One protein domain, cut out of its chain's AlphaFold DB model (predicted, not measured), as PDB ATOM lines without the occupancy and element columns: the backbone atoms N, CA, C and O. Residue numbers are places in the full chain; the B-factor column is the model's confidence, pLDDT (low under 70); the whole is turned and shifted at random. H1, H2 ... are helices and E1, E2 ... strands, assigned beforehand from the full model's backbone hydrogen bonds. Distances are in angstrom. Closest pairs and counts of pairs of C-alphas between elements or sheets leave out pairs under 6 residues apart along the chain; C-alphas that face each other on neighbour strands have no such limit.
ATOM      1  N   GLY A  38     269.998 113.392 209.954       95.50
ATOM      2  CA  GLY A  38     270.221 112.556 211.135       95.50
ATOM      3  C   GLY A  38     269.051 111.623 211.428       95.50
ATOM      4  O   GLY A  38     269.245 110.449 211.754       95.50
ATOM      5  N   ARG A  39     267.817 112.095 211.217       95.19
ATOM      6  CA  ARG A  39     266.625 111.265 211.397       95.19
ATOM      7  C   ARG A  39     266.522 110.163 210.346       95.19
ATOM      8  O   ARG A  39     266.165 109.042 210.703       95.19
ATOM      9  N   LEU A  40     266.845 110.447 209.084       95.19
ATOM     10  CA  LEU A  40     266.836 109.429 208.029       95.19
ATOM     11  C   LEU A  40     267.920 108.368 208.248       95.19
ATOM     12  O   LEU A  40     267.614 107.178 208.183       95.19
ATOM     13  N   ILE A  41     269.143 108.777 208.603       95.88
ATOM     14  CA  ILE A  41     270.238 107.853 208.945       95.88
ATOM     15  C   ILE A  41     269.832 106.943 210.113       95.88
ATOM     16  O   ILE A  41     270.087 105.737 210.079       95.88
ATOM     17  N   ALA A  42     269.176 107.504 211.135       94.38
ATOM     18  CA  ALA A  42     268.749 106.762 212.317       94.38
ATOM     19  C   ALA A  42     267.619 105.752 212.047       94.38
ATOM     20  O   ALA A  42     267.551 104.737 212.741       94.38
ATOM     21  N   LEU A  43     266.733 106.032 211.084       94.19
ATOM     22  CA  LEU A  43     265.574 105.191 210.761       94.19
ATOM     23  C   LEU A  43     265.853 104.132 209.688       94.19
ATOM     24  O   LEU A  43     265.111 103.149 209.612       94.19
ATOM     25  N   ALA A  44     266.874 104.322 208.853       95.19
ATOM     26  CA  ALA A  44     267.202 103.373 207.800       95.19
ATOM     27  C   ALA A  44     267.616 101.997 208.371       95.19
ATOM     28  O   ALA A  44     268.235 101.923 209.441       95.19
ATOM     29  N   PRO A  45     267.293 100.888 207.671       96.94
ATOM     30  CA  PRO A  45     267.725  99.550 208.053       96.94
ATOM     31  C   PRO A  45     269.231  99.481 208.308       96.94
ATOM     32  O   PRO A  45     270.037  99.903 207.479       96.94
ATOM     33  N   ARG A  46     269.617  98.923 209.458       96.69
ATOM     34  CA  ARG A  46     271.026  98.790 209.834       96.69
ATOM     35  C   ARG A  46     271.594  97.456 209.383       96.69
ATOM     36  O   ARG A  46     270.995  96.410 209.628       96.69
ATOM     37  N   VAL A  47     272.773  97.494 208.773       96.94
ATOM     38  CA  VAL A  47     273.542  96.278 208.486       96.94
ATOM     39  C   VAL A  47     274.234  95.764 209.748       96.94
ATOM     40  O   VAL A  47     274.661  96.544 210.598       96.94
ATOM     41  N   ASP A  48     274.397  94.445 209.841       93.88
ATOM     42  CA  ASP A  48     275.304  93.833 210.815       93.88
ATOM     43  C   ASP A  48     276.756  94.163 210.440       93.88
ATOM     44  O   ASP A  48     277.203  93.856 209.329       93.88
ATOM     45  N   ASN A  49     277.488  94.795 211.358       88.12
ATOM     46  CA  ASN A  49     278.841  95.271 211.107       88.12
ATOM     47  C   ASN A  49     279.922  94.171 211.215       88.12
ATOM     48  O   ASN A  49     281.054  94.411 210.795       88.12
ATOM     49  N   ALA A  50     279.589  92.953 211.666       90.81
ATOM     50  CA  ALA A  50     280.560  91.872 211.884       90.81
ATOM     51  C   ALA A  50     281.364  91.479 210.627       90.81
ATOM     52  O   ALA A  50     282.524  91.083 210.715       90.81
ATOM     53  N   LYS A  51     280.774  91.619 209.433       90.75
ATOM     54  CA  LYS A  51     281.416  91.295 208.141       90.75
ATOM     55  C   LYS A  51     282.254  92.433 207.541       90.75
ATOM     56  O   LYS A  51     282.783  92.295 206.438       90.75
ATOM     57  N   TYR A  52     282.340  93.576 208.215       94.06
ATOM     58  CA  TYR A  52     283.028  94.762 207.696       94.06
ATOM     59  C   TYR A  52     284.469  94.875 208.194       94.06
ATOM     60  O   TYR A  52     285.123  95.873 207.934       94.06
ATOM     61  N   HIS A  53     285.000  93.832 208.830       93.25
ATOM     62  CA  HIS A  53     286.420  93.733 209.178       93.25
ATOM     63  C   HIS A  53     287.311  93.291 208.011       93.25
ATOM     64  O   HIS A  53     288.523  93.183 208.170       93.25
ATOM     65  N   GLN A  54     286.731  93.049 206.834       92.56
ATOM     66  CA  GLN A  54     287.446  92.552 205.665       92.56
ATOM     67  C   GLN A  54     287.758  93.656 204.662       92.56
ATOM     68  O   GLN A  54     286.887  94.436 204.267       92.56
ATOM     69  N   GLY A  55     288.995  93.675 204.180       91.62
ATOM     70  CA  GLY A  55     289.401  94.579 203.116       91.62
ATOM     71  C   GLY A  55     290.689  94.146 202.437       91.62
ATOM     72  O   GLY A  55     291.300  93.155 202.824       91.62
ATOM     73  N   SER A  56     291.107  94.869 201.399       92.12
ATOM     74  CA  SER A  56     292.399  94.605 200.767       92.12
ATOM     75  C   SER A  56     293.202  95.865 200.480       92.12
ATOM     76  O   SER A  56     292.679  96.899 200.061       92.12
ATOM     77  N   GLN A  57     294.511  95.762 200.715       88.94
ATOM     78  CA  GLN A  57     295.464  96.868 200.573       88.94
ATOM     79  C   GLN A  57     295.787  97.206 199.118       88.94
ATOM     80  O   GLN A  57     296.364  98.255 198.850       88.94
ATOM     81  N   THR A  58     295.421  96.338 198.175       87.88
ATOM     82  CA  THR A  58     295.607  96.565 196.739       87.88
ATOM     83  C   THR A  58     294.309  96.288 195.979       87.88
ATOM     84  O   THR A  58     293.457  95.567 196.505       87.88
ATOM     85  N   PRO A  59     294.141  96.818 194.753       87.12
ATOM     86  CA  PRO A  59     292.949  96.576 193.940       87.12
ATOM     87  C   PRO A  59     292.675  95.101 193.624       87.12
ATOM     88  O   PRO A  59     291.516  94.722 193.519       87.12
ATOM     89  N   ASP A  60     293.704  94.262 193.498       89.94
ATOM     90  CA  ASP A  60     293.548  92.893 192.977       89.94
ATOM     91  C   ASP A  60     293.780  91.798 194.028       89.94
ATOM     92  O   ASP A  60     293.499  90.623 193.781       89.94
ATOM     93  N   SER A  61     294.269  92.155 195.218       89.50
ATOM     94  CA  SER A  61     294.510  91.184 196.288       89.50
ATOM     95  C   SER A  61     293.206  90.654 196.894       89.50
ATOM     96  O   SER A  61     292.140  91.265 196.789       89.50
ATOM     97  N   THR A  62     293.296  89.499 197.551       91.38
ATOM     98  CA  THR A  62     292.198  88.923 198.334       91.38
ATOM     99  C   THR A  62     291.790  89.843 199.479       91.38
ATOM    100  O   THR A  62     292.604  90.623 199.972       91.38
ATOM    101  N   LEU A  63     290.525  89.747 199.894       91.12
ATOM    102  CA  LEU A  63     290.076  90.373 201.132       91.12
ATOM    103  C   LEU A  63     290.664  89.597 202.312       91.12
ATOM    104  O   LEU A  63     290.597  88.368 202.335       91.12
ATOM    105  N   GLU A  64     291.232  90.322 203.263       92.62
ATOM    106  CA  GLU A  64     291.821  89.788 204.485       92.62
ATOM    107  C   GLU A  64     291.110  90.396 205.692       92.62
ATOM    108  O   GLU A  64     290.619  91.527 205.625       92.62
ATOM    109  N   ASP A  65     291.044  89.639 206.787       92.06
ATOM    110  CA  ASP A  65     290.523  90.143 208.055       92.06
ATOM    111  C   ASP A  65     291.494  91.171 208.647       92.06
ATOM    112  O   ASP A  65     292.714  90.994 208.654       92.06
ATOM    113  N   THR A  66     290.939  92.251 209.178       89.69
ATOM    114  CA  THR A  66     291.671  93.381 209.749       89.69
ATOM    115  C   THR A  66     291.070  93.775 211.098       89.69
ATOM    116  O   THR A  66     289.990  93.321 211.475       89.69
ATOM    117  N   SER A  67     291.758  94.644 211.839       88.00
ATOM    118  CA  SER A  67     291.220  95.225 213.074       88.00
ATOM    119  C   SER A  67     290.253  96.390 212.835       88.00
ATOM    120  O   SER A  67     289.500  96.746 213.740       88.00
ATOM    121  N   GLY A  68     290.292  97.008 211.652       90.50
ATOM    122  CA  GLY A  68     289.452  98.148 211.302       90.50
ATOM    123  C   GLY A  68     288.105  97.723 210.733       90.50
ATOM    124  O   GLY A  68     287.831  96.540 210.542       90.50
ATOM    125  N   PHE A  69     287.264  98.712 210.449       94.12
ATOM    126  CA  PHE A  69     286.054  98.535 209.660       94.12
ATOM    127  C   PHE A  69     286.250  99.148 208.285       94.12
ATOM    128  O   PHE A  69     286.806 100.241 208.160       94.12
ATOM    129  N   HIS A  70     285.778  98.453 207.261       95.19
ATOM    130  CA  HIS A  70     285.991  98.779 205.866       95.19
ATOM    131  C   HIS A  70     284.705  98.566 205.086       95.19
ATOM    132  O   HIS A  70     284.169  97.456 205.046       95.19
ATOM    133  N   PHE A  71     284.229  99.615 204.419       96.81
ATOM    134  CA  PHE A  71     283.010  99.536 203.627       96.81
ATOM    135  C   PHE A  71     283.052 100.381 202.356       96.81
ATOM    136  O   PHE A  71     283.933 101.223 202.175       96.81
ATOM    137  N   SER A  72     282.147 100.090 201.428       96.56
ATOM    138  CA  SER A  72     281.916 100.870 200.210       96.56
ATOM    139  C   SER A  72     280.441 100.784 199.797       96.56
ATOM    140  O   SER A  72     279.786  99.784 200.106       96.56
ATOM    141  N   PRO A  73     279.900 101.802 199.107       96.56
ATOM    142  CA  PRO A  73     278.651 101.676 198.372       96.56
ATOM    143  C   PRO A  73     278.781 100.684 197.200       96.56
ATOM    144  O   PRO A  73     279.899 100.365 196.772       96.56
ATOM    145  N   PRO A  74     277.657 100.214 196.626       96.19
ATOM    146  CA  PRO A  74     277.665  99.249 195.526       96.19
ATOM    147  C   PRO A  74     278.401  99.733 194.267       96.19
ATOM    148  O   PRO A  74     279.019  98.923 193.577       96.19
ATOM    149  N   ASP A  75     278.379 101.039 193.986       93.31
ATOM    150  CA  ASP A  75     279.105 101.657 192.864       93.31
ATOM    151  C   ASP A  75     280.625 101.774 193.084       93.31
ATOM    152  O   ASP A  75     281.360 102.045 192.134       93.31
ATOM    153  N   ARG A  76     281.112 101.545 194.314       92.50
ATOM    154  CA  ARG A  76     282.522 101.686 194.721       92.50
ATOM    155  C   ARG A  76     283.133 103.063 194.430       92.50
ATOM    156  O   ARG A  76     284.361 103.209 194.419       92.50
ATOM    157  N   GLY A  77     282.294 104.084 194.250       92.12
ATOM    158  CA  GLY A  77     282.718 105.469 194.058       92.12
ATOM    159  C   GLY A  77     283.437 106.036 195.282       92.12
ATOM    160  O   GLY A  77     284.218 106.977 195.157       92.12
ATOM    161  N   VAL A  78     283.240 105.418 196.449       94.56
ATOM    162  CA  VAL A  78     283.918 105.741 197.705       94.56
ATOM    163  C   VAL A  78     284.359 104.453 198.397       94.56
ATOM    164  O   VAL A  78     283.671 103.442 198.341       94.56
ATOM    165  N   ASN A  79     285.498 104.472 199.076       95.31
ATOM    166  CA  ASN A  79     285.876 103.446 200.043       95.31
ATOM    167  C   ASN A  79     286.075 104.117 201.390       95.31
ATOM    168  O   ASN A  79     286.714 105.159 201.440       95.31
ATOM    169  N   CYS A  80     285.592 103.516 202.466       95.56
ATOM    170  CA  CYS A  80     285.776 104.030 203.813       95.56
ATOM    171  C   CYS A  80     286.462 103.005 204.703       95.56
ATOM    172  O   CYS A  80     286.208 101.803 204.604       95.56
ATOM    173  N   SER A  81     287.315 103.502 205.588       94.62
ATOM    174  CA  SER A  81     288.074 102.732 206.555       94.62
ATOM    175  C   SER A  81     288.159 103.499 207.871       94.62
ATOM    176  O   SER A  81     288.453 104.689 207.875       94.62
ATOM    177  N   THR A  82     287.962 102.831 209.004       91.88
ATOM    178  CA  THR A  82     288.441 103.377 210.283       91.88
ATOM    179  C   THR A  82     289.950 103.172 210.379       91.88
ATOM    180  O   THR A  82     290.442 102.112 209.973       91.88
ATOM    181  N   ALA A  83     290.690 104.135 210.930       71.31
ATOM    182  CA  ALA A  83     292.132 103.976 211.101       71.31
ATOM    183  C   ALA A  83     292.446 102.781 212.028       71.31
ATOM    184  O   ALA A  83     291.799 102.575 213.053       71.31
ATOM    185  N   THR A  84     293.447 101.969 211.673       62.75
ATOM    186  CA  THR A  84     293.771 100.707 212.372       62.75
ATOM    187  C   THR A  84     294.268 100.893 213.805       62.75
ATOM    188  O   THR A  84     294.166  99.960 214.600       62.75
ATOM    189  N   ALA A  85     294.815 102.068 214.133       60.97
ATOM    190  CA  ALA A  85     295.281 102.410 215.478       60.97
ATOM    191  C   ALA A  85     294.236 103.184 216.296       60.97
ATOM    192  O   ALA A  85     294.341 103.235 217.520       60.97
ATOM    193  N   ASP A  86     293.242 103.775 215.629       65.44
ATOM    194  CA  ASP A  86     292.296 104.682 216.253       65.44
ATOM    195  C   ASP A  86     290.941 104.634 215.525       65.44
ATOM    196  O   ASP A  86     290.734 105.262 214.486       65.44
ATOM    197  N   ILE A  87     289.985 103.877 216.074       77.81
ATOM    198  CA  ILE A  87     288.615 103.771 215.533       77.81
ATOM    199  C   ILE A  87     287.807 105.070 215.689       77.81
ATOM    200  O   ILE A  87     286.600 105.089 215.453       77.81
ATOM    201  N   THR A  88     288.448 106.143 216.151       87.69
ATOM    202  CA  THR A  88     287.829 107.443 216.397       87.69
ATOM    203  C   THR A  88     287.878 108.381 215.202       87.69
ATOM    204  O   THR A  88     287.276 109.449 215.277       87.69
ATOM    205  N   THR A  89     288.528 107.970 214.108       91.75
ATOM    206  CA  THR A  89     288.473 108.651 212.811       91.75
ATOM    207  C   THR A  89     287.982 107.694 211.730       91.75
ATOM    208  O   THR A  89     288.535 106.603 211.544       91.75
ATOM    209  N   LEU A  90     286.958 108.115 210.992       94.06
ATOM    210  CA  LEU A  90     286.525 107.489 209.751       94.06
ATOM    211  C   LEU A  90     287.211 108.203 208.591       94.06
ATOM    212  O   LEU A  90     287.049 109.405 208.433       94.06
ATOM    213  N   ALA A  91     287.949 107.473 207.765       93.31
ATOM    214  CA  ALA A  91     288.587 108.006 206.571       93.31
ATOM    215  C   ALA A  91     287.925 107.425 205.329       93.31
ATOM    216  O   ALA A  91     287.773 106.209 205.217       93.31
ATOM    217  N   CYS A  92     287.566 108.272 204.374       94.12
ATOM    218  CA  CYS A  92     286.978 107.855 203.116       94.12
ATOM    219  C   CYS A  92     287.791 108.382 201.939       94.12
ATOM    220  O   CYS A  92     288.105 109.565 201.841       94.12
ATOM    221  N   ARG A  93     288.121 107.477 201.019       92.50
ATOM    222  CA  ARG A  93     288.724 107.790 199.734       92.50
ATOM    223  C   ARG A  93     287.661 107.789 198.663       92.50
ATOM    224  O   ARG A  93     287.019 106.769 198.420       92.50
ATOM    225  N   VAL A  94     287.542 108.904 197.975       92.00
ATOM    226  CA  VAL A  94     286.694 109.028 196.803       92.00
ATOM    227  C   VAL A  94     287.473 108.583 195.575       92.00
ATOM    228  O   VAL A  94     288.571 109.063 195.292       92.00
ATOM    229  N   ASN A  95     286.911 107.604 194.880       86.88
ATOM    230  CA  ASN A  95     287.449 107.033 193.651       86.88
ATOM    231  C   ASN A  95     286.716 107.572 192.410       86.88
ATOM    232  O   ASN A  95     287.203 107.392 191.299       86.88
ATOM    233  N   ALA A  96     285.540 108.181 192.592       76.25
ATOM    234  CA  ALA A  96     284.779 108.803 191.519       76.25
ATOM    235  C   ALA A  96     285.381 110.156 191.109       76.25
ATOM    236  O   ALA A  96     285.886 110.899 191.955       76.25
ATOM    237  N   ASP A  97     285.257 110.497 189.825       71.06
ATOM    238  CA  ASP A  97     285.586 111.820 189.282       71.06
ATOM    239  C   ASP A  97     284.515 112.844 189.697       71.06
ATOM    240  O   ASP A  97     283.741 113.340 188.880       71.06
ATOM    241  N   ILE A  98     284.428 113.126 190.997       71.75
ATOM    242  CA  ILE A  98     283.580 114.190 191.534       71.75
ATOM    243  C   ILE A  98     284.431 115.410 191.866       71.75
ATOM    244  O   ILE A  98     285.589 115.297 192.276       71.75
ATOM    245  N   SER A  99     283.840 116.589 191.690       65.69
ATOM    246  CA  SER A  99     284.468 117.855 192.054       65.69
ATOM    247  C   SER A  99     284.719 117.885 193.560       65.69
ATOM    248  O   SER A  99     283.809 118.076 194.362       65.69
ATOM    249  N   MET A 100     285.975 117.675 193.927       67.38
ATOM    250  CA  MET A 100     286.491 117.876 195.271       67.38
ATOM    251  C   MET A 100     287.037 119.296 195.360       67.38
ATOM    252  O   MET A 100     287.859 119.693 194.531       67.38
ATOM    253  N   SER A 101     286.618 120.054 196.372       60.16
ATOM    254  CA  SER A 101     287.275 121.318 196.701       60.16
ATOM    255  C   SER A 101     288.758 121.041 196.959       60.16
ATOM    256  O   SER A 101     289.110 120.085 197.645       60.16
ATOM    257  N   THR A 102     289.664 121.810 196.362       55.97
ATOM    258  CA  THR A 102     291.090 121.685 196.686       55.97
ATOM    259  C   THR A 102     291.305 122.230 198.090       55.97
ATOM    260  O   THR A 102     291.139 123.434 198.290       55.97
ATOM    261  N   SER A 103     291.665 121.369 199.044       53.66
ATOM    262  CA  SER A 103     292.066 121.824 200.376       53.66
ATOM    263  C   SER A 103     293.382 122.608 200.250       53.66
ATOM    264  O   SER A 103     294.347 122.074 199.693       53.66
ATOM    265  N   PRO A 104     293.435 123.882 200.677       50.66
ATOM    266  CA  PRO A 104     294.641 124.701 200.567       50.66
ATOM    267  C   PRO A 104     295.744 124.276 201.549       50.66
ATOM    268  O   PRO A 104     296.906 124.608 201.324       50.66
ATOM    269  N   ASP A 105     295.397 123.510 202.586       52.56
ATOM    270  CA  ASP A 105     296.244 123.249 203.746       52.56
ATOM    271  C   ASP A 105     296.373 121.742 204.009       52.56
ATOM    272  O   ASP A 105     295.920 121.221 205.026       52.56
ATOM    273  N   ALA A 106     297.024 121.007 203.101       54.41
ATOM    274  CA  ALA A 106     297.557 119.704 203.490       54.41
ATOM    275  C   ALA A 106     298.556 119.934 204.646       54.41
ATOM    276  O   ALA A 106     299.486 120.735 204.480       54.41
ATOM    277  N   PRO A 107     298.391 119.287 205.816       56.25
ATOM    278  CA  PRO A 107     299.280 119.505 206.949       56.25
ATOM    279  C   PRO A 107     300.731 119.237 206.532       56.25
ATOM    280  O   PRO A 107     301.039 118.241 205.874       56.25
ATOM    281  N   GLY A 108     301.627 120.170 206.867       52.25
ATOM    282  CA  GLY A 108     303.008 120.150 206.389       52.25
ATOM    283  C   GLY A 108     303.713 118.832 206.722       52.25
ATOM    284  O   GLY A 108     303.855 118.488 207.892       52.25
ATOM    285  N   GLY A 109     304.177 118.115 205.693       62.78
ATOM    286  CA  GLY A 109     304.940 116.869 205.848       62.78
ATOM    287  C   GLY A 109     304.449 115.677 205.023       62.78
ATOM    288  O   GLY A 109     305.104 114.639 205.056       62.78
ATOM    289  N   CYS A 110     303.355 115.806 204.268       67.50
ATOM    290  CA  CYS A 110     302.856 114.746 203.392       67.50
ATOM    291  C   CYS A 110     302.284 115.300 202.079       67.50
ATOM    292  O   CYS A 110     301.858 116.455 202.007       67.50
ATOM    293  N   ASP A 111     302.218 114.452 201.051       64.12
ATOM    294  CA  ASP A 111     301.442 114.740 199.846       64.12
ATOM    295  C   ASP A 111     299.955 114.516 200.153       64.12
ATOM    296  O   ASP A 111     299.434 113.406 199.985       64.12
ATOM    297  N   GLY A 112     299.283 115.565 200.637       63.22
ATOM    298  CA  GLY A 112     297.841 115.559 200.870       63.22
ATOM    299  C   GLY A 112     297.087 115.055 199.641       63.22
ATOM    300  O   GLY A 112     297.393 115.415 198.498       63.22
ATOM    301  N   LYS A 113     296.121 114.161 199.857       73.62
ATOM    302  CA  LYS A 113     295.301 113.622 198.770       73.62
ATOM    303  C   LYS A 113     293.940 114.294 198.802       73.62
ATOM    304  O   LYS A 113     293.135 114.020 199.681       73.62
ATOM    305  N   ASN A 114     293.661 115.131 197.804       78.81
ATOM    306  CA  ASN A 114     292.394 115.873 197.684       78.81
ATOM    307  C   ASN A 114     291.149 114.972 197.634       78.81
ATOM    308  O   ASN A 114     290.036 115.446 197.846       78.81
ATOM    309  N   ASN A 115     291.335 113.683 197.340       86.12
ATOM    310  CA  ASN A 115     290.276 112.688 197.317       86.12
ATOM    311  C   ASN A 115     290.117 111.913 198.638       86.12
ATOM    312  O   ASN A 115     289.396 110.917 198.658       86.12
ATOM    313  N   LEU A 116     290.792 112.324 199.714       88.62
ATOM    314  CA  LEU A 116     290.574 111.814 201.066       88.62
ATOM    315  C   LEU A 116     289.772 112.819 201.889       88.62
ATOM    316  O   LEU A 116     290.100 114.007 201.926       88.62
ATOM    317  N   VAL A 117     288.762 112.298 202.576       91.38
ATOM    318  CA  VAL A 117     288.006 112.986 203.620       91.38
ATOM    319  C   VAL A 117     288.104 112.186 204.911       91.38
ATOM    320  O   VAL A 117     288.099 110.953 204.880       91.38
ATOM    321  N   THR A 118     288.205 112.865 206.042       92.38
ATOM    322  CA  THR A 118     288.130 112.261 207.371       92.38
ATOM    323  C   THR A 118     286.998 112.868 208.172       92.38
ATOM    324  O   THR A 118     286.647 114.022 207.970       92.38
ATOM    325  N   LEU A 119     286.444 112.071 209.078       93.94
ATOM    326  CA  LEU A 119     285.427 112.473 210.034       93.94
ATOM    327  C   LEU A 119     285.850 112.003 211.424       93.94
ATOM    328  O   LEU A 119     286.110 110.811 211.630       93.94
ATOM    329  N   SER A 120     285.914 112.936 212.365       92.62
ATOM    330  CA  SER A 120     286.215 112.698 213.778       92.62
ATOM    331  C   SER A 120     285.287 113.537 214.665       92.62
ATOM    332  O   SER A 120     284.306 114.097 214.187       92.62
ATOM    333  N   ALA A 121     285.553 113.596 215.975       91.19
ATOM    334  CA  ALA A 121     284.744 114.420 216.885       91.19
ATOM    335  C   ALA A 121     284.989 115.929 216.704       91.19
ATOM    336  O   ALA A 121     284.241 116.742 217.234       91.19
ATOM    337  N   GLU A 122     286.066 116.288 216.012       89.56
ATOM    338  CA  GLU A 122     286.453 117.654 215.681       89.56
ATOM    339  C   GLU A 122     285.779 118.153 214.391       89.56
ATOM    340  O   GLU A 122     285.858 119.343 214.101       89.56
ATOM    341  N   GLY A 123     285.119 117.257 213.646       88.94
ATOM    342  CA  GLY A 123     284.405 117.559 212.411       88.94
ATOM    343  C   GLY A 123     284.958 116.811 211.199       88.94
ATOM    344  O   GLY A 123     285.532 115.721 211.309       88.94
ATOM    345  N   THR A 124     284.734 117.403 210.027       90.69
ATOM    346  CA  THR A 124     285.166 116.873 208.732       90.69
ATOM    347  C   THR A 124     286.435 117.584 208.270       90.69
ATOM    348  O   THR A 124     286.489 118.806 208.264       90.69
ATOM    349  N   ASP A 125     287.428 116.825 207.804       87.94
ATOM    350  CA  ASP A 125     288.638 117.369 207.180       87.94
ATOM    351  C   ASP A 125     288.815 116.807 205.767       87.94
ATOM    352  O   ASP A 125     288.599 115.617 205.517       87.94
ATOM    353  N   GLN A 126     289.277 117.640 204.834       84.56
ATOM    354  CA  GLN A 126     289.561 117.250 203.453       84.56
ATOM    355  C   GLN A 126     291.042 117.439 203.108       84.56
ATOM    356  O   GLN A 126     291.679 118.408 203.521       84.56
ATOM    357  N   GLY A 127     291.592 116.554 202.272       72.12
ATOM    358  CA  GLY A 127     292.959 116.709 201.763       72.12
ATOM    359  C   GLY A 127     294.034 116.193 202.717       72.12
ATOM    360  O   GLY A 127     295.178 116.643 202.669       72.12
ATOM    361  N   VAL A 128     293.679 115.243 203.583       75.81
ATOM    362  CA  VAL A 128     294.574 114.693 204.608       75.81
ATOM    363  C   VAL A 128     295.676 113.784 204.039       75.81
ATOM    364  O   VAL A 128     295.649 113.349 202.882       75.81
ATOM    365  N   CYS A 129     296.665 113.476 204.882       75.75
ATOM    366  CA  CYS A 129     297.766 112.571 204.562       75.75
ATOM    367  C   CYS A 129     297.291 111.119 204.422       75.75
ATOM    368  O   CYS A 129     296.808 110.522 205.386       75.75
ATOM    369  N   ALA A 130     297.529 110.511 203.258       75.12
ATOM    370  CA  ALA A 130     297.187 109.107 203.016       75.12
ATOM    371  C   ALA A 130     297.889 108.128 203.974       75.12
ATOM    372  O   ALA A 130     297.300 107.117 204.349       75.12
ATOM    373  N   ASP A 131     299.115 108.443 204.401       76.56
ATOM    374  CA  ASP A 131     299.899 107.576 205.290       76.56
ATOM    375  C   ASP A 131     299.348 107.536 206.723       76.56
ATOM    376  O   ASP A 131     299.553 106.558 207.439       76.56
ATOM    377  N   HIS A 132     298.630 108.581 207.147       76.94
ATOM    378  CA  HIS A 132     298.022 108.653 208.479       76.94
ATOM    379  C   HIS A 132     296.673 107.931 208.530       76.94
ATOM    380  O   HIS A 132     296.303 107.373 209.563       76.94
ATOM    381  N   TYR A 133     295.959 107.910 207.404       82.69
ATOM    382  CA  TYR A 133     294.604 107.380 207.301       82.69
ATOM    383  C   TYR A 133     294.500 106.399 206.126       82.69
ATOM    384  O   TYR A 133     293.926 106.728 205.082       82.69
ATOM    385  N   PRO A 134     295.076 105.187 206.255       85.12
ATOM    386  CA  PRO A 134     295.074 104.216 205.174       85.12
ATOM    387  C   PRO A 134     293.649 103.735 204.884       85.12
ATOM    388  O   PRO A 134     293.030 103.032 205.683       85.12
ATOM    389  N   VAL A 135     293.148 104.083 203.699       91.06
ATOM    390  CA  VAL A 135     291.871 103.583 203.177       91.06
ATOM    391  C   VAL A 135     292.121 102.403 202.247       91.06
ATOM    392  O   VAL A 135     292.840 102.514 201.243       91.06
ATOM    393  N   LEU A 136     291.504 101.264 202.562       91.75
ATOM    394  CA  LEU A 136     291.665 100.043 201.776       91.75
ATOM    395  C   LEU A 136     291.024 100.172 200.386       91.75
ATOM    396  O   LEU A 136     290.054 100.898 200.166       91.75
ATOM    397  N   TYR A 137     291.602  99.475 199.406       90.25
ATOM    398  CA  TYR A 137     291.155  99.528 198.011       90.25
ATOM    399  C   TYR A 137     289.874  98.754 197.770       90.25
ATOM    400  O   TYR A 137     289.067  99.150 196.930       90.25
ATOM    401  N   ARG A 138     289.690  97.664 198.509       92.62
ATOM    402  CA  ARG A 138     288.476  96.861 198.475       92.62
ATOM    403  C   ARG A 138     287.969  96.655 199.883       92.62
ATOM    404  O   ARG A 138     288.754  96.519 200.819       92.62
ATOM    405  N   SER A 139     286.654  96.621 199.993       94.06
ATOM    406  CA  SER A 139     285.918  96.511 201.241       94.06
ATOM    407  C   SER A 139     284.565  95.844 201.000       94.06
ATOM    408  O   SER A 139     284.123  95.686 199.848       94.06
ATOM    409  N   THR A 140     283.915  95.445 202.091       95.00
ATOM    410  CA  THR A 140     282.559  94.893 202.075       95.00
ATOM    411  C   THR A 140     281.549  95.952 201.626       95.00
ATOM    412  O   THR A 140     281.646  97.121 201.995       95.00
ATOM    413  N   ILE A 141     280.573  95.553 200.810       96.12
ATOM    414  CA  ILE A 141     279.544  96.469 200.302       96.12
ATOM    415  C   ILE A 141     278.446  96.659 201.355       96.12
ATOM    416  O   ILE A 141     277.951  95.675 201.912       96.12
ATOM    417  N   VAL A 142     278.066  97.918 201.583       97.62
ATOM    418  CA  VAL A 142     276.790  98.301 202.206       97.62
ATOM    419  C   VAL A 142     275.802  98.551 201.075       97.62
ATOM    420  O   VAL A 142     276.087  99.348 200.185       97.62
ATOM    421  N   ASP A 143     274.666  97.859 201.082       97.38
ATOM    422  CA  ASP A 143     273.645  98.026 200.049       97.38
ATOM    423  C   ASP A 143     272.972  99.406 200.143       97.38
ATOM    424  O   ASP A 143     272.883  99.993 201.222       97.38
ATOM    425  N   TYR A 144     272.454  99.916 199.021       96.94
ATOM    426  CA  TYR A 144     271.670 101.155 199.028       96.94
ATOM    427  C   TYR A 144     270.447 101.047 199.956       96.94
ATOM    428  O   TYR A 144     269.882  99.964 200.143       96.94
ATOM    429  N   GLY A 145     270.055 102.171 200.555       96.44
ATOM    430  CA  GLY A 145     268.978 102.263 201.537       96.44
ATOM    431  C   GLY A 145     269.342 101.740 202.924       96.44
ATOM    432  O   GLY A 145     268.447 101.586 203.755       96.44
ATOM    433  N   HIS A 146     270.617 101.435 203.188       97.88
ATOM    434  CA  HIS A 146     271.057 100.903 204.475       97.88
ATOM    435  C   HIS A 146     272.043 101.826 205.180       97.88
ATOM    436  O   HIS A 146     272.906 102.457 204.565       97.88
ATOM    437  N   THR A 147     271.948 101.824 206.507       97.75
ATOM    438  CA  THR A 147     272.918 102.466 207.388       97.75
ATOM    439  C   THR A 147     273.904 101.436 207.921       97.75
ATOM    440  O   THR A 147     273.524 100.360 208.387       97.75
ATOM    441  N   ILE A 148     275.183 101.790 207.922       97.06
ATOM    442  CA  ILE A 148     276.203 101.122 208.726       97.06
ATOM    443  C   ILE A 148     276.566 102.001 209.922       97.06
ATOM    444  O   ILE A 148     276.857 103.183 209.763       97.06
ATOM    445  N   SER A 149     276.551 101.418 211.122       95.56
ATOM    446  CA  SER A 149     276.997 102.084 212.348       95.56
ATOM    447  C   SER A 149     278.273 101.420 212.863       95.56
ATOM    448  O   SER A 149     278.298 100.219 213.156       95.56
ATOM    449  N   ILE A 150     279.346 102.203 212.957       92.25
ATOM    450  CA  ILE A 150     280.675 101.761 213.384       92.25
ATOM    451  C   ILE A 150     281.172 102.711 214.464       92.25
ATOM    452  O   ILE A 150     281.440 103.882 214.197       92.25
ATOM    453  N   SER A 151     281.350 102.196 215.681       89.94
ATOM    454  CA  SER A 151     281.748 102.993 216.842       89.94
ATOM    455  C   SER A 151     280.824 104.206 217.038       89.94
ATOM    456  O   SER A 151     279.720 104.057 217.546       89.94
ATOM    457  N   ARG A 152     281.285 105.395 216.639       92.31
ATOM    458  CA  ARG A 152     280.612 106.692 216.792       92.31
ATOM    459  C   ARG A 152     280.040 107.231 215.476       92.31
ATOM    460  O   ARG A 152     279.428 108.290 215.457       92.31
ATOM    461  N   PHE A 153     280.268 106.522 214.375       96.06
ATOM    462  CA  PHE A 153     279.882 106.947 213.039       96.06
ATOM    463  C   PHE A 153     278.642 106.196 212.585       96.06
ATOM    464  O   PHE A 153     278.539 104.983 212.791       96.06
ATOM    465  N   SER A 154     277.729 106.896 211.924       97.25
ATOM    466  CA  SER A 154     276.619 106.280 211.200       97.25
ATOM    467  C   SER A 154     276.588 106.805 209.776       97.25
ATOM    468  O   SER A 154     276.465 108.007 209.568       97.25
ATOM    469  N   CYS A 155     276.702 105.897 208.811       98.06
ATOM    470  CA  CYS A 155     276.736 106.218 207.391       98.06
ATOM    471  C   CYS A 155     275.565 105.565 206.665       98.06
ATOM    472  O   CYS A 155     275.493 104.338 206.610       98.06
ATOM    473  N   LEU A 156     274.679 106.376 206.091       97.94
ATOM    474  CA  LEU A 156     273.644 105.935 205.161       97.94
ATOM    475  C   LEU A 156     274.215 105.907 203.746       97.94
ATOM    476  O   LEU A 156     274.746 106.907 203.262       97.94
ATOM    477  N   VAL A 157     274.076 104.763 203.084       97.75
ATOM    478  CA  VAL A 157     274.403 104.599 201.669       97.75
ATOM    479  C   VAL A 157     273.114 104.657 200.864       97.75
ATOM    480  O   VAL A 157     272.248 103.804 201.023       97.75
ATOM    481  N   GLU A 158     272.995 105.642 199.980       95.81
ATOM    482  CA  GLU A 158     271.831 105.832 199.117       95.81
ATOM    483  C   GLU A 158     272.254 106.087 197.665       95.81
ATOM    484  O   GLU A 158     273.394 106.458 197.390       95.81
ATOM    485  N   THR A 159     271.344 105.913 196.705       93.12
ATOM    486  CA  THR A 159     271.649 106.205 195.292       93.12
ATOM    487  C   THR A 159     271.981 107.678 195.044       93.12
ATOM    488  O   THR A 159     272.644 108.006 194.065       93.12
ATOM    489  N   ALA A 160     271.504 108.577 195.913       92.12
ATOM    490  CA  ALA A 160     271.814 110.005 195.863       92.12
ATOM    491  C   ALA A 160     273.224 110.336 196.393       92.12
ATOM    492  O   ALA A 160     273.742 111.420 196.127       92.12
ATOM    493  N   GLY A 161     273.842 109.422 197.142       94.31
ATOM    494  CA  GLY A 161     275.135 109.630 197.775       94.31
ATOM    495  C   GLY A 161     275.267 108.892 199.103       94.31
ATOM    496  O   GLY A 161     274.376 108.166 199.542       94.31
ATOM    497  N   MET A 162     276.402 109.106 199.754       96.75
ATOM    498  CA  MET A 162     276.691 108.575 201.080       96.75
ATOM    499  C   MET A 162     276.714 109.711 202.096       96.75
ATOM    500  O   MET A 162     277.391 110.712 201.877       96.75
ATOM    501  N   PHE A 163     276.008 109.533 203.209       97.75
ATOM    502  CA  PHE A 163     275.831 110.537 204.257       97.75
ATOM    503  C   PHE A 163     276.325 109.953 205.573       97.75
ATOM    504  O   PHE A 163     275.732 108.996 206.067       97.75
ATOM    505  N   CYS A 164     277.409 110.492 206.117       97.94
ATOM    506  CA  CYS A 164     278.037 110.022 207.347       97.94
ATOM    507  C   CYS A 164     277.946 111.094 208.423       97.94
ATOM    508  O   CYS A 164     278.310 112.233 208.159       97.94
ATOM    509  N   LEU A 165     277.518 110.711 209.625       97.88
ATOM    510  CA  LEU A 165     277.494 111.569 210.810       97.88
ATOM    511  C   LEU A 165     278.343 110.973 211.929       97.88
ATOM    512  O   LEU A 165     278.399 109.747 212.090       97.88
ATOM    513  N   GLU A 166     278.951 111.844 212.723       96.25
ATOM    514  CA  GLU A 166     279.592 111.521 213.986       96.25
ATOM    515  C   GLU A 166     278.656 111.881 215.150       96.25
ATOM    516  O   GLU A 166     278.174 112.996 215.290       96.25
ATOM    517  N   SER A 167     278.372 110.890 215.991       92.88
ATOM    518  CA  SER A 167     277.318 110.950 217.012       92.88
ATOM    519  C   SER A 167     277.508 111.958 218.151       92.88
ATOM    520  O   SER A 167     276.559 112.173 218.896       92.88
ATOM    521  N   ARG A 168     278.713 112.496 218.383       91.12
ATOM    522  CA  ARG A 168     278.981 113.418 219.501       91.12
ATOM    523  C   ARG A 168     278.947 114.878 219.084       91.12
ATOM    524  O   ARG A 168     278.596 115.719 219.903       91.12
ATOM    525  N   SER A 169     279.397 115.153 217.870       92.81
ATOM    526  CA  SER A 169     279.381 116.480 217.258       92.81
ATOM    527  C   SER A 169     278.065 116.763 216.539       92.81
ATOM    528  O   SER A 169     277.736 117.924 216.353       92.81
ATOM    529  N   ASP A 170     277.315 115.718 216.159       94.19
ATOM    530  CA  ASP A 170     276.202 115.791 215.202       94.19
ATOM    531  C   ASP A 170     276.622 116.314 213.816       94.19
ATOM    532  O   ASP A 170     275.774 116.519 212.946       94.19
ATOM    533  N   ASP A 171     277.929 116.435 213.578       95.94
ATOM    534  CA  ASP A 171     278.524 116.881 212.329       95.94
ATOM    535  C   ASP A 171     278.891 115.690 211.444       95.94
ATOM    536  O   ASP A 171     278.991 114.530 211.869       95.94
ATOM    537  N   GLY A 172     279.112 115.971 210.169       96.62
ATOM    538  CA  GLY A 172     279.419 114.941 209.206       96.62
ATOM    539  C   GLY A 172     279.739 115.451 207.820       96.62
ATOM    540  O   GLY A 172     280.025 116.627 207.588       96.62
ATOM    541  N   PHE A 173     279.667 114.526 206.871       96.75
ATOM    542  CA  PHE A 173     279.814 114.837 205.461       96.75
ATOM    543  C   PHE A 173     278.845 114.030 204.595       96.75
ATOM    544  O   PHE A 173     278.454 112.902 204.910       96.75
ATOM    545  N   ALA A 174     278.511 114.606 203.449       96.12
ATOM    546  CA  ALA A 174     277.830 113.964 202.345       96.12
ATOM    547  C   ALA A 174     278.771 113.894 201.137       96.12
ATOM    548  O   ALA A 174     279.316 114.906 200.699       96.12
ATOM    549  N   ILE A 175     278.942 112.699 200.571       94.69
ATOM    550  CA  ILE A 175     279.578 112.508 199.265       94.69
ATOM    551  C   ILE A 175     278.482 112.189 198.259       94.69
ATOM    552  O   ILE A 175     277.874 111.118 198.298       94.69
ATOM    553  N   THR A 176     278.246 113.126 197.352       93.25
ATOM    554  CA  THR A 176     277.202 113.060 196.323       93.25
ATOM    555  C   THR A 176     277.830 113.179 194.930       93.25
ATOM    556  O   THR A 176     278.991 113.585 194.814       93.25
ATOM    557  N   PRO A 177     277.087 112.906 193.841       88.88
ATOM    558  CA  PRO A 177     277.568 113.177 192.486       88.88
ATOM    559  C   PRO A 177     277.967 114.642 192.248       88.88
ATOM    560  O   PRO A 177     278.782 114.921 191.372       88.88
ATOM    561  N   THR A 178     277.401 115.581 193.016       87.50
ATOM    562  CA  THR A 178     277.730 117.013 192.925       87.50
ATOM    563  C   THR A 178     279.004 117.402 193.671       87.50
ATOM    564  O   THR A 178     279.549 118.470 193.398       87.50
ATOM    565  N   GLY A 179     279.502 116.549 194.570       89.75
ATOM    566  CA  GLY A 179     280.723 116.792 195.333       89.75
ATOM    567  C   GLY A 179     280.620 116.372 196.798       89.75
ATOM    568  O   GLY A 179     279.645 115.747 197.230       89.75
ATOM    569  N   LEU A 180     281.667 116.726 197.541       90.75
ATOM    570  CA  LEU A 180     281.735 116.629 198.996       90.75
ATOM    571  C   LEU A 180     281.098 117.874 199.627       90.75
ATOM    572  O   LEU A 180     281.398 118.995 199.219       90.75
ATOM    573  N   GLN A 181     280.264 117.669 200.639       92.62
ATOM    574  CA  GLN A 181     279.654 118.731 201.431       92.62
ATOM    575  C   GLN A 181     279.689 118.355 202.916       92.62
ATOM    576  O   GLN A 181     279.396 117.215 203.262       92.62
ATOM    577  N   GLU A 182     280.008 119.309 203.784       94.75
ATOM    578  CA  GLU A 182     279.793 119.183 205.230       94.75
ATOM    579  C   GLU A 182     278.305 119.285 205.555       94.75
ATOM    580  O   GLU A 182     277.579 120.072 204.940       94.75
ATOM    581  N   ILE A 183     277.854 118.462 206.494       96.25
ATOM    582  CA  ILE A 183     276.452 118.375 206.900       96.25
ATOM    583  C   ILE A 183     276.343 118.278 208.416       96.25
ATOM    584  O   ILE A 183     277.243 117.761 209.072       96.25
ATOM    585  N   GLU A 184     275.190 118.668 208.938       97.06
ATOM    586  CA  GLU A 184     274.784 118.446 210.322       97.06
ATOM    587  C   GLU A 184     273.608 117.460 210.396       97.06
ATOM    588  O   GLU A 184     272.802 117.313 209.472       97.06
ATOM    589  N   ALA A 185     273.423 116.805 211.540       96.00
ATOM    590  CA  ALA A 185     272.289 115.912 211.780       96.00
ATOM    591  C   ALA A 185     270.935 116.634 211.640       96.00
ATOM    592  O   ALA A 185     269.924 116.018 211.271       96.00
ATOM    593  N   SER A 186     270.923 117.938 211.934       96.56
ATOM    594  CA  SER A 186     269.753 118.812 211.864       96.56
ATOM    595  C   SER A 186     269.447 119.318 210.448       96.56
ATOM    596  O   SER A 186     268.327 119.780 210.195       96.56
ATOM    597  N   ASP A 187     270.388 119.167 209.510       96.31
ATOM    598  CA  ASP A 187     270.230 119.641 208.143       96.31
ATOM    599  C   ASP A 187     269.081 118.952 207.427       96.31
ATOM    600  O   ASP A 187     268.755 117.778 207.643       96.31
ATOM    601  N   ARG A 188     268.473 119.697 206.504       95.12
ATOM    602  CA  ARG A 188     267.409 119.172 205.661       95.12
ATOM    603  C   ARG A 188     267.958 118.116 204.710       95.12
ATOM    604  O   ARG A 188     268.853 118.388 203.914       95.12
ATOM    605  N   ALA A 189     267.343 116.939 204.730       93.44
ATOM    606  CA  ALA A 189     267.681 115.873 203.809       93.44
ATOM    607  C   ALA A 189     267.355 116.259 202.352       93.44
ATOM    608  O   ALA A 189     266.316 116.891 202.103       93.44
TER     609      ALA A 189
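AT A GLANCE: This is residues 38 to 189 of the 228 residues of an uncharacterized protein of Gordonia sp. HNM0687 (UniProt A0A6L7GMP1). Two strongly twisted sheets, one of seven strands and one of five, lie face to face as a sandwich, and the short helix H1 packs on a part of the five-stranded sheet, by E8, E9 and E10, on its face away from the other sheet. H2 packs by E2 and E7 near one end of the sandwich, and a long unnamed stretch, residues 95 to 115, joins E4 to E5. The printed part has 152 residues, mostly strand, with under half in named elements: H1, H2, then E1 to E12. The mixed sheet runs E1 E7 E2 E3 E4 E5 E6, the antiparallel one E8 E9 E10 E11 E12. The whole is compact, with a radius of gyration of the C-alphas of 14.1 A and spans of 40 by 35 by 28 A.

HOW THE PARTS SIT: In the larger sheet, E2 (70 to 72), E3 (78 to 83), E4 (86 to 94), E5 (116 to 120) and E6 (123 to 126) form a meander, each strand the antiparallel neighbour of the one before. N 81 and O 91 of E3 and E4 are 2.8 A apart, within hydrogen-bond range. E4 bends by 63 degrees at residue 89. E7 (138 to 141) is parallel to E2, with N 72 and O 140 3.1 A apart, and antiparallel to edge strand E1 (54 to 56), with N 56 and O 138 2.9 A apart. E8 (146 to 150), E9 (153 to 158), E10 (161 to 166), E11 (171 to 176) and E12 (179 to 184) form a second meander; N 156 and O 163 of E9 and E10 are 2.8 A apart. The sheets' facing parts are 9.9 A centre to centre, their strands at 22 degrees; the closest C-alphas of E6 and E11, Gly 123 and Asp 171, are 5.9 A apart. H1 (38 to 43) is on the smaller sheet at a height of 8.2 A, only just over E10, with 3 of its C-alphas falling there, and runs across the strands at 73 degrees to E10 on the local plane. H2 (49 to 53) is on the larger sheet at a height of 6.9 A; its closest C-alpha pair with E2, Tyr 52 and His 70, is 5.3 A apart. In H1 every O i to N i+4 pair is within hydrogen-bond range; in H2 it is 0 of 1, and 1 of 2 O i to N i+3 pairs.

IN THESE COORDINATES: H1 begins at C-alpha 38, (270.221, 112.556, 211.135). E4, the longest strand, spans 20.7 A, and E10 16.9 A. E12 ends at C-alpha 184, (274.784, 118.446, 210.322).

THE WHOLE: The farthest C-alphas, of Leu 43 and Gly 109, are 41.4 A apart. The printed part has no cut. The links E1 to E2, E4 to E5 and E6 to E7 are long. Mean pLDDT of the printed part is 87.9; residues 84 to 86 and 99 to 112 are under 70.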